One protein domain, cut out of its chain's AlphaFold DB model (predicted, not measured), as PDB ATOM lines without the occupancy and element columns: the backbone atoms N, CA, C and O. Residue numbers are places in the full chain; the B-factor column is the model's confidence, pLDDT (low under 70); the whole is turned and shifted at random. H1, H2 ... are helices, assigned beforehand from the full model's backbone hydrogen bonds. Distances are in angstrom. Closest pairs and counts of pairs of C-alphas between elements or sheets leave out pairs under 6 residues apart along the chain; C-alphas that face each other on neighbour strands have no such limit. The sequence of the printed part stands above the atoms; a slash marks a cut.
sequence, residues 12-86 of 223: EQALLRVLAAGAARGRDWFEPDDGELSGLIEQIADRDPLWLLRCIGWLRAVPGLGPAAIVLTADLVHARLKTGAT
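This is residues 12 to 86 of the 223 residues of an uncharacterized protein of Actinomadura rudentiformis (UniProt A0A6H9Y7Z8). Four helices form a compact body of two helical hairpins: the longest helix, H4, lies side by side with H3, and H2 packs on H4 at a steep angle, with H1 folded back against H2 in the second hairpin. H1 packs on H2 with residues 12 to 18, and H3 packs on H4 with residues 56 to 60. The printed part has 75 residues with four named helices, in the order H1, H2, H3, H4, and no named strand; the class is all helix. The whole is compact, with a radius of gyration of the C-alphas of 11.7 A and spans of 35 by 26 by 21 A.

H4, residues 66 to 82, is 24.9 A from first to last C-alpha, and runs from C-alpha 66 at (74.171, 33.707, 157.011) to C-alpha 82 at (75.804, 58.305, 153.720). H3, residues 49 to 61, is 18.6 A long. H2, residues 36 to 47, is 17.0 A long. H1, residues 12 to 25, is 20.0 A long and begins at C-alpha 12, (86.097, 45.097, 165.758).

H2 is the hub and touches the three other helices. H2 and H4 touch, with Ser 38 and Asp 75 as their closest C-alphas, 5.5 A apart; they run the same way at a steep tilt of 60 degrees. H3 and H4 form a helical hairpin: residues 56 to 60 of H3 touch residues 66 to 73 of H4, opposite ways at a shallow tilt of 24 degrees, and their closest C-alphas, those of Arg 60 and Gly 66, are 4.8 A apart. H2 and H3 only just touch, with 3 pairs of C-alphas within 8 A, the closest being Ile 44 and Leu 52 at 6.7 A; they run opposite ways at a steep tilt of 51 degrees. H1 and H2 form a helical hairpin, opposite ways at a shallow tilt of 32 degrees, only just short of steep; residues 12 to 18 of H1 touch H2, with the closest C-alphas, Leu 15 and Leu 40, 6.4 A apart. H1 and H4 are close but not clearly touching, with the C-alphas of Leu 19 and Ala 68 at 7.8 A, and H1 and H3 are near each other. In H1, H2, H3 and H4 every O i to N i+4 pair is within hydrogen-bond range.

The two C-alphas farthest apart, those of Ala 24 and Gly 84, are 35.8 A from each other. The printed part, residues 12 to 86, has no cut. The links H2 to H3 and H3 to H4 are tight, and the link H1 to H2, with 10 residues, is short. The mean pLDDT of the printed part is 94.4, and no printed residue is under 70 in this model.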
ATOM      1  N   GLU A  12      86.012  46.473 166.260       95.62
ATOM      2  CA  GLU A  12      86.097  45.097 165.758       95.62
ATOM      3  C   GLU A  12      85.928  44.070 166.890       95.62
ATOM      4  O   GLU A  12      85.141  43.130 166.773       95.62
ATOM      5  N   GLN A  13      86.608  44.264 168.026       95.31
ATOM      6  CA  GLN A  13      86.440  43.404 169.204       95.31
ATOM      7  C   GLN A  13      85.031  43.503 169.794       95.31
ATOM      8  O   GLN A  13      84.493  42.513 170.295       95.31
ATOM      9  N   ALA A  14      84.423  44.692 169.775       95.88
ATOM     10  CA  ALA A  14      83.043  44.870 170.208       95.88
ATOM     11  C   ALA A  14      82.068  44.114 169.292       95.88
ATOM     12  O   ALA A  14      81.272  43.325 169.803       95.88
ATOM     13  N   LEU A  15      82.212  44.244 167.970       96.56
ATOM     14  CA  LEU A  15      81.406  43.510 166.995       96.56
ATOM     15  C   LEU A  15      81.535  41.994 167.184       96.56
ATOM     16  O   LEU A  15      80.530  41.292 167.240       96.56
ATOM     17  N   LEU A  16      82.755  41.477 167.351       96.50
ATOM     18  CA  LEU A  16      82.989  40.045 167.561       96.50
ATOM     19  C   LEU A  16      82.323  39.513 168.841       96.50
ATOM     20  O   LEU A  16      81.849  38.377 168.849       96.50
ATOM     21  N   ARG A  17      82.222  40.324 169.904       96.12
ATOM     22  CA  ARG A  17      81.466  39.948 171.113       96.12
ATOM     23  C   ARG A  17      79.972  39.880 170.857       96.12
ATOM     24  O   ARG A  17      79.351  38.925 171.311       96.12
ATOM     25  N   VAL A  18      79.409  40.860 170.149       95.81
ATOM     26  CA  VAL A  18      77.989  40.847 169.763       95.81
ATOM     27  C   VAL A  18      77.698  39.618 168.900       95.81
ATOM     28  O   VAL A  18      76.725  38.910 169.151       95.81
ATOM     29  N   LEU A  19      78.591  39.294 167.958       96.50
ATOM     30  CA  LEU A  19      78.513  38.090 167.128       96.50
ATOM     31  C   LEU A  19      78.544  36.802 167.965       96.50
ATOM     32  O   LEU A  19      77.651  35.969 167.819       96.50
ATOM     33  N   ALA A  20      79.509  36.653 168.880       96.19
ATOM     34  CA  ALA A  20      79.598  35.495 169.776       96.19
ATOM     35  C   ALA A  20      78.343  35.348 170.653       96.19
ATOM     36  O   ALA A  20      77.737  34.280 170.728       96.19
ATOM     37  N   ALA A  21      77.935  36.447 171.288       95.56
ATOM     38  CA  ALA A  21      76.790  36.522 172.181       95.56
ATOM     39  C   ALA A  21      75.469  36.197 171.470       95.56
ATOM     40  O   ALA A  21      74.625  35.511 172.051       95.56
ATOM     41  N   GLY A  22      75.291  36.695 170.244       94.56
ATOM     42  CA  GLY A  22      74.123  36.424 169.416       94.56
ATOM     43  C   GLY A  22      74.101  34.983 168.914       94.56
ATOM     44  O   GLY A  22      73.072  34.321 169.027       94.56
ATOM     45  N   ALA A  23      75.241  34.461 168.452       94.69
ATOM     46  CA  ALA A  23      75.368  33.075 168.007       94.69
ATOM     47  C   ALA A  23      75.058  32.078 169.134       94.69
ATOM     48  O   ALA A  23      74.273  31.155 168.940       94.69
ATOM     49  N   ALA A  24      75.602  32.302 170.334       94.31
ATOM     50  CA  ALA A  24      75.376  31.440 171.495       94.31
ATOM     51  C   ALA A  24      73.917  31.421 171.977       94.31
ATOM     52  O   ALA A  24      73.476  30.434 172.562       94.31
ATOM     53  N   ARG A  25      73.171  32.508 171.752       93.44
ATOM     54  CA  ARG A  25      71.764  32.641 172.162       93.44
ATOM     55  C   ARG A  25      70.766  32.287 171.061       93.44
ATOM     56  O   ARG A  25      69.573  32.290 171.337       93.44
ATOM     57  N   GLY A  26      71.227  32.022 169.837       89.62
ATOM     58  CA  GLY A  26      70.339  31.855 168.686       89.62
ATOM     59  C   GLY A  26      69.552  33.128 168.355       89.62
ATOM     60  O   GLY A  26      68.353  33.053 168.109       89.62
ATOM     61  N   ARG A  27      70.206  34.298 168.397       90.56
ATOM     62  CA  ARG A  27      69.592  35.598 168.061       90.56
ATOM     63  C   ARG A  27      68.935  35.554 166.671       90.56
ATOM     64  O   ARG A  27      69.585  35.124 165.717       90.56
ATOM     65  N   ASP A  28      67.717  36.093 166.529       90.69
ATOM     66  CA  ASP A  28      67.211  36.492 165.207       90.69
ATOM     67  C   ASP A  28      67.932  37.774 164.780       90.69
ATOM     68  O   ASP A  28      67.692  38.860 165.299       90.69
ATOM     69  N   TRP A  29      68.881  37.637 163.858       93.12
ATOM     70  CA  TRP A  29      69.709  38.751 163.401       93.12
ATOM     71  C   TRP A  29      68.915  39.845 162.692       93.12
ATOM     72  O   TRP A  29      69.368  40.982 162.664       93.12
ATOM     73  N   PHE A  30      67.769  39.505 162.100       92.12
ATOM     74  CA  PHE A  30      66.952  40.467 161.364       92.12
ATOM     75  C   PHE A  30      66.042  41.293 162.269       92.12
ATOM     76  O   PHE A  30      65.427  42.230 161.770       92.12
ATOM     77  N   GLU A  31      65.934  40.958 163.555       88.44
ATOM     78  CA  GLU A  31      65.243  41.808 164.517       88.44
ATOM     79  C   GLU A  31      66.087  43.076 164.741       88.44
ATOM     80  O   GLU A  31      67.248  42.963 165.168       88.44
ATOM     81  N   PRO A  32      65.556  44.274 164.420       82.94
ATOM     82  CA  PRO A  32      66.276  45.522 164.637       82.94
ATOM     83  C   PRO A  32      66.680  45.669 166.108       82.94
ATOM     84  O   PRO A  32      65.898  45.359 167.005       82.94
ATOM     85  N   ASP A  33      67.897  46.154 166.360       84.19
ATOM     86  CA  ASP A  33      68.320  46.574 167.698       84.19
ATOM     87  C   ASP A  33      68.261  48.097 167.859       84.19
ATOM     88  O   ASP A  33      67.942  48.829 166.920       84.19
ATOM     89  N   ASP A  34      68.607  48.585 169.053       86.50
ATOM     90  CA  ASP A  34      68.660  50.014 169.393       86.50
ATOM     91  C   ASP A  34      69.789  50.784 168.657       86.50
ATOM     92  O   ASP A  34      70.170  51.887 169.054       86.50
ATOM     93  N   GLY A  35      70.356  50.213 167.589       85.88
ATOM     94  CA  GLY A  35      71.412  50.798 166.768       85.88
ATOM     95  C   GLY A  35      72.832  50.449 167.221       85.88
ATOM     96  O   GLY A  35      73.792  51.010 166.691       85.88
ATOM     97  N   GLU A  36      72.997  49.528 168.177       90.38
ATOM     98  CA  GLU A  36      74.320  49.096 168.649       90.38
ATOM     99  C   GLU A  36      75.136  48.492 167.501       90.38
ATOM    100  O   GLU A  36      76.296  48.863 167.290       90.38
ATOM    101  N   LEU A  37      74.530  47.584 166.727       91.62
ATOM    102  CA  LEU A  37      75.223  46.896 165.645       91.62
ATOM    103  C   LEU A  37      75.566  47.859 164.505       91.62
ATOM    104  O   LEU A  37      76.723  47.920 164.085       91.62
ATOM    105  N   SER A  38      74.597  48.663 164.062       92.25
ATOM    106  CA  SER A  38      74.809  49.635 162.984       92.25
ATOM    107  C   SER A  38      75.863  50.684 163.358       92.25
ATOM    108  O   SER A  38      76.728  50.996 162.541       92.25
ATOM    109  N   GLY A  39      75.888  51.147 164.612       94.25
ATOM    110  CA  GLY A  39      76.905  52.072 165.115       94.25
ATOM    111  C   GLY A  39      78.322  51.487 165.139       94.25
ATOM    112  O   GLY A  39      79.288  52.199 164.851       94.25
ATOM    113  N   LEU A  40      78.480  50.195 165.449       96.06
ATOM    114  CA  LEU A  40      79.774  49.508 165.341       96.06
ATOM    115  C   LEU A  40      80.202  49.352 163.882       96.06
ATOM    116  O   LEU A  40      81.368  49.566 163.551       96.06
ATOM    117  N   ILE A  41      79.261  49.008 163.006       96.31
ATOM    118  CA  ILE A  41      79.525  48.832 161.581       96.31
ATOM    119  C   ILE A  41      79.945  50.146 160.925       96.31
ATOM    120  O   ILE A  41      80.913  50.142 160.169       96.31
ATOM    121  N   GLU A  42      79.298  51.263 161.258       94.56
ATOM    122  CA  GLU A  42      79.696  52.599 160.797       94.56
ATOM    123  C   GLU A  42      81.135  52.932 161.228       94.56
ATOM    124  O   GLU A  42      81.963  53.283 160.388       94.56
ATOM    125  N   GLN A  43      81.483  52.709 162.501       95.69
ATOM    126  CA  GLN A  43      82.840  52.951 163.008       95.69
ATOM    127  C   GLN A  43      83.914  52.103 162.310       95.69
ATOM    128  O   GLN A  43      85.006  52.597 162.027       95.69
ATOM    129  N   ILE A  44      83.632  50.822 162.052       96.38
ATOM    130  CA  ILE A  44      84.584  49.928 161.379       96.38
ATOM    131  C   ILE A  44      84.666  50.269 159.889       96.38
ATOM    132  O   ILE A  44      85.757  50.258 159.333       96.38
ATOM    133  N   ALA A  45      83.550  50.600 159.235       94.44
ATOM    134  CA  ALA A  45      83.535  50.958 157.818       94.44
ATOM    135  C   ALA A  45      84.400  52.193 157.514       94.44
ATOM    136  O   ALA A  45      85.054  52.224 156.472       94.44
ATOM    137  N   ASP A  46      84.444  53.162 158.431       93.38
ATOM    138  CA  ASP A  46      85.293  54.351 158.311       93.38
ATOM    139  C   ASP A  46      86.777  54.060 158.591       93.38
ATOM    140  O   ASP A  46      87.659  54.694 158.011       93.38
ATOM    141  N   ARG A  47      87.072  53.102 159.481       93.50
ATOM    142  CA  ARG A  47      88.441  52.777 159.912       93.50
ATOM    143  C   ARG A  47      89.116  51.712 159.048       93.50
ATOM    144  O   ARG A  47      90.248  51.907 158.612       93.50
ATOM    145  N   ASP A  48      88.458  50.574 158.869       93.88
ATOM    146  CA  ASP A  48      88.967  49.392 158.172       93.88
ATOM    147  C   ASP A  48      87.828  48.651 157.433       93.88
ATOM    148  O   ASP A  48      87.347  47.587 157.852       93.88
ATOM    149  N   PRO A  49      87.375  49.191 156.286       92.19
ATOM    150  CA  PRO A  49      86.309  48.575 155.504       92.19
ATOM    151  C   PRO A  49      86.703  47.205 154.931       92.19
ATOM    152  O   PRO A  49      85.828  46.384 154.648       92.19
ATOM    153  N   LEU A  50      88.001  46.929 154.749       93.75
ATOM    154  CA  LEU A  50      88.474  45.640 154.241       93.75
ATOM    155  C   LEU A  50      88.326  44.544 155.293       93.75
ATOM    156  O   LEU A  50      87.866  43.448 154.961       93.75
ATOM    157  N   TRP A  51      88.660  44.837 156.550       95.94
ATOM    158  CA  TRP A  51      88.419  43.918 157.658       95.94
ATOM    159  C   TRP A  51      86.938  43.549 157.757       95.94
ATOM    160  O   TRP A  51      86.598  42.366 157.845       95.94
ATOM    161  N   LEU A  52      86.041  44.534 157.646       96.75
ATOM    162  CA  LEU A  52      84.604  44.286 157.722       96.75
ATOM    163  C   LEU A  52      84.094  43.426 156.557       96.75
ATOM    164  O   LEU A  52      83.316  42.496 156.769       96.75
ATOM    165  N   LEU A  53      84.571  43.672 155.335       96.50
ATOM    166  CA  LEU A  53      84.238  42.835 154.180       96.50
ATOM    167  C   LEU A  53      84.723  41.387 154.353       96.50
ATOM    168  O   LEU A  53      83.991  40.454 154.015       96.50
ATOM    169  N   ARG A  54      85.921  41.177 154.915       97.50
ATOM    170  CA  ARG A  54      86.422  39.831 155.253       97.50
ATOM    171  C   ARG A  54      85.573  39.166 156.336       97.50
ATOM    172  O   ARG A  54      85.282  37.978 156.218       97.50
ATOM    173  N   CYS A  55      85.125  39.929 157.334       97.62
ATOM    174  CA  CYS A  55      84.224  39.454 158.383       97.62
ATOM    175  C   CYS A  55      82.897  38.963 157.803       97.62
ATOM    176  O   CYS A  55      82.514  37.817 158.025       97.62
ATOM    177  N   ILE A  56      82.248  39.784 156.975       98.00
ATOM    178  CA  ILE A  56      81.009  39.429 156.271       98.00
ATOM    179  C   ILE A  56      81.210  38.172 155.415       98.00
ATOM    180  O   ILE A  56      80.380  37.263 155.446       98.00
ATOM    181  N   GLY A  57      82.319  38.095 154.674       97.94
ATOM    182  CA  GLY A  57      82.653  36.927 153.857       97.94
ATOM    183  C   GLY A  57      82.795  35.647 154.682       97.94
ATOM    184  O   GLY A  57      82.238  34.614 154.305       97.94
ATOM    185  N   TRP A  58      83.485  35.723 155.822       97.44
ATOM    186  CA  TRP A  58      83.641  34.607 156.753       97.44
ATOM    187  C   TRP A  58      82.302  34.184 157.364       97.44
ATOM    188  O   TRP A  58      81.943  33.013 157.271       97.44
ATOM    189  N   LEU A  59      81.509  35.130 157.885       97.56
ATOM    190  CA  LEU A  59      80.173  34.858 158.429       97.56
ATOM    191  C   LEU A  59      79.285  34.162 157.396       97.56
ATOM    192  O   LEU A  59      78.622  33.176 157.699       97.56
ATOM    193  N   ARG A  60      79.326  34.620 156.139       97.56
ATOM    194  CA  ARG A  60      78.511  34.048 155.063       97.56
ATOM    195  C   ARG A  60      78.965  32.649 154.627       97.56
ATOM    196  O   ARG A  60      78.212  31.977 153.909       97.56
ATOM    197  N   ALA A  61      80.176  32.233 154.990       95.94
ATOM    198  CA  ALA A  61      80.698  30.888 154.758       95.94
ATOM    199  C   ALA A  61      80.397  29.922 155.918       95.94
ATOM    200  O   ALA A  61      80.455  28.711 155.718       95.94
ATOM    201  N   VAL A  62      80.054  30.437 157.100       94.88
ATOM    202  CA  VAL A  62      79.753  29.632 158.286       94.88
ATOM    203  C   VAL A  62      78.257  29.277 158.334       94.88
ATOM    204  O   VAL A  62      77.417  30.184 158.323       94.88
ATOM    205  N   PRO A  63      77.891  27.982 158.416       92.62
ATOM    206  CA  PRO A  63      76.506  27.566 158.639       92.62
ATOM    207  C   PRO A  63      75.921  28.207 159.906       92.62
ATOM    208  O   PRO A  63      76.582  28.247 160.943       92.62
ATOM    209  N   GLY A  64      74.698  28.735 159.818       92.94
ATOM    210  CA  GLY A  64      74.031  29.402 160.941       92.94
ATOM    211  C   GLY A  64      74.328  30.900 161.088       92.94
ATOM    212  O   GLY A  64      73.625  31.591 161.819       92.94
ATOM    213  N   LEU A  65      75.333  31.439 160.381       96.31
ATOM    214  CA  LEU A  65      75.712  32.865 160.444       96.31
ATOM    215  C   LEU A  65      75.408  33.651 159.156       96.31
ATOM    216  O   LEU A  65      75.764  34.827 159.041       96.31
ATOM    217  N   GLY A  66      74.689  33.039 158.210       96.94
ATOM    218  CA  GLY A  66      74.171  33.707 157.011       96.94
ATOM    219  C   GLY A  66      73.358  34.976 157.315       96.94
ATOM    220  O   GLY A  66      73.693  36.030 156.765       96.94
ATOM    221  N   PRO A  67      72.365  34.929 158.227       96.06
ATOM    222  CA  PRO A  67      71.580  36.102 158.616       96.06
ATOM    223  C   PRO A  67      72.422  37.263 159.146       96.06
ATOM    224  O   PRO A  67      72.229  38.402 158.722       96.06
ATOM    225  N   ALA A  68      73.409  36.977 160.004       97.12
ATOM    226  CA  ALA A  68      74.327  37.988 160.521       97.12
ATOM    227  C   ALA A  68      75.075  38.678 159.373       97.12
ATOM    228  O   ALA A  68      75.113  39.903 159.296       97.12
ATOM    229  N   ALA A  69      75.619  37.904 158.427       98.25
ATOM    230  CA  ALA A  69      76.323  38.459 157.275       98.25
ATOM    231  C   ALA A  69      75.436  39.400 156.438       98.25
ATOM    232  O   ALA A  69      75.914  40.426 155.950       98.25
ATOM    233  N   ILE A  70      74.153  39.063 156.273       98.00
ATOM    234  CA  ILE A  70      73.183  39.867 155.516       98.00
ATOM    235  C   ILE A  70      72.920  41.200 156.213       98.00
ATOM    236  O   ILE A  70      72.997  42.246 155.567       98.00
ATOM    237  N   VAL A  71      72.655  41.162 157.516       97.62
ATOM    238  CA  VAL A  71      72.388  42.345 158.345       97.62
ATOM    239  C   VAL A  71      73.602  43.271 158.367       97.62
ATOM    240  O   VAL A  71      73.491  44.435 157.988       97.62
ATOM    241  N   LEU A  72      74.797  42.730 158.630       98.00
ATOM    242  CA  LEU A  72      76.043  43.503 158.583       98.00
ATOM    243  C   LEU A  72      76.297  44.114 157.196       98.00
ATOM    244  O   LEU A  72      76.825  45.220 157.090       98.00
ATOM    245  N   THR A  73      75.925  43.418 156.116       98.50
ATOM    246  CA  THR A  73      76.035  43.965 154.754       98.50
ATOM    247  C   THR A  73      75.053  45.112 154.526       98.50
ATOM    248  O   THR A  73      75.422  46.097 153.886       98.50
ATOM    249  N   ALA A  74      73.818  45.006 155.023       97.75
ATOM    250  CA  ALA A  74      72.839  46.085 154.933       97.75
ATOM    251  C   ALA A  74      73.336  47.336 155.674       97.75
ATOM    252  O   ALA A  74      73.327  48.422 155.092       97.75
ATOM    253  N   ASP A  75      73.874  47.163 156.881       97.56
ATOM    254  CA  ASP A  75      74.427  48.246 157.699       97.56
ATOM    255  C   ASP A  75      75.653  48.893 157.044       97.56
ATOM    256  O   ASP A  75      75.735  50.117 156.928       97.56
ATOM    257  N   LEU A  76      76.569  48.082 156.503       97.38
ATOM    258  CA  LEU A  76      77.719  48.572 155.739       97.38
ATOM    259  C   LEU A  76      77.276  49.379 154.515       97.38
ATOM    260  O   LEU A  76      77.831  50.436 154.217       97.38
ATOM    261  N   VAL A  77      76.284  48.890 153.770       97.69
ATOM    262  CA  VAL A  77      75.767  49.600 152.597       97.69
ATOM    263  C   VAL A  77      75.080  50.899 153.008       97.69
ATOM    264  O   VAL A  77      75.256  51.902 152.319       97.69
ATOM    265  N   HIS A  78      74.352  50.924 154.122       96.50
ATOM    266  CA  HIS A  78      73.770  52.149 154.659       96.50
ATOM    267  C   HIS A  78      74.852  53.184 155.016       96.50
ATOM    268  O   HIS A  78      74.790  54.317 154.530       96.50
ATOM    269  N   ALA A  79      75.895  52.779 155.748       95.19
ATOM    270  CA  ALA A  79      77.048  53.624 156.075       95.19
ATOM    271  C   ALA A  79      77.716  54.198 154.812       95.19
ATOM    272  O   ALA A  79      77.922  55.404 154.675       95.19
ATOM    273  N   ARG A  80      77.967  53.341 153.818       95.31
ATOM    274  CA  ARG A  80      78.563  53.715 152.526       95.31
ATOM    275  C   ARG A  80      77.687  54.661 151.703       95.31
ATOM    276  O   ARG A  80      78.203  55.478 150.946       95.31
ATOM    277  N   LEU A  81      76.362  54.554 151.804       95.31
ATOM    278  CA  LEU A  81      75.446  55.465 151.115       95.31
ATOM    279  C   LEU A  81      75.468  56.869 151.726       95.31
ATOM    280  O   LEU A  81      75.388  57.835 150.967       95.31
ATOM    281  N   LYS A  82      75.642  56.999 153.051       92.38
ATOM    282  CA  LYS A  82      75.804  58.305 153.720       92.38
ATOM    283  C   LYS A  82      77.023  59.075 153.203       92.38
ATOM    284  O   LYS A  82      76.979  60.298 153.126       92.38
ATOM    285  N   THR A  83      78.075  58.365 152.796       91.50
ATOM    286  CA  THR A  83      79.308  58.948 152.239       91.50
ATOM    287  C   THR A  83      79.321  59.016 150.705       91.50
ATOM    288  O   THR A  83      80.311  59.436 150.110       91.50
ATOM    289  N   GLY A  84      78.219  58.647 150.039       90.56
ATOM    290  CA  GLY A  84      78.058  58.777 148.587       90.56
ATOM    291  C   GLY A  84      78.668  57.649 147.745       90.56
ATOM    292  O   GLY A  84      78.760  57.789 146.524       90.56
ATOM    293  N   ALA A  85      79.061  56.518 148.341       90.56
ATOM    294  CA  ALA A  85      79.594  55.382 147.588       90.56
ATOM    295  C   ALA A  85      78.534  54.755 146.658       90.56
ATOM    296  O   ALA A  85      77.354  54.639 146.997       90.56
ATOM    297  N   THR A  86      78.957  54.307 145.473       84.25
ATOM    298  CA  THR A  86      78.042  53.925 144.376       84.25
ATOM    299  C   THR A  86      78.080  52.440 143.996       84.25
ATOM    300  O   THR A  86      77.170  51.941 143.331       84.25
TER     301      THR A  86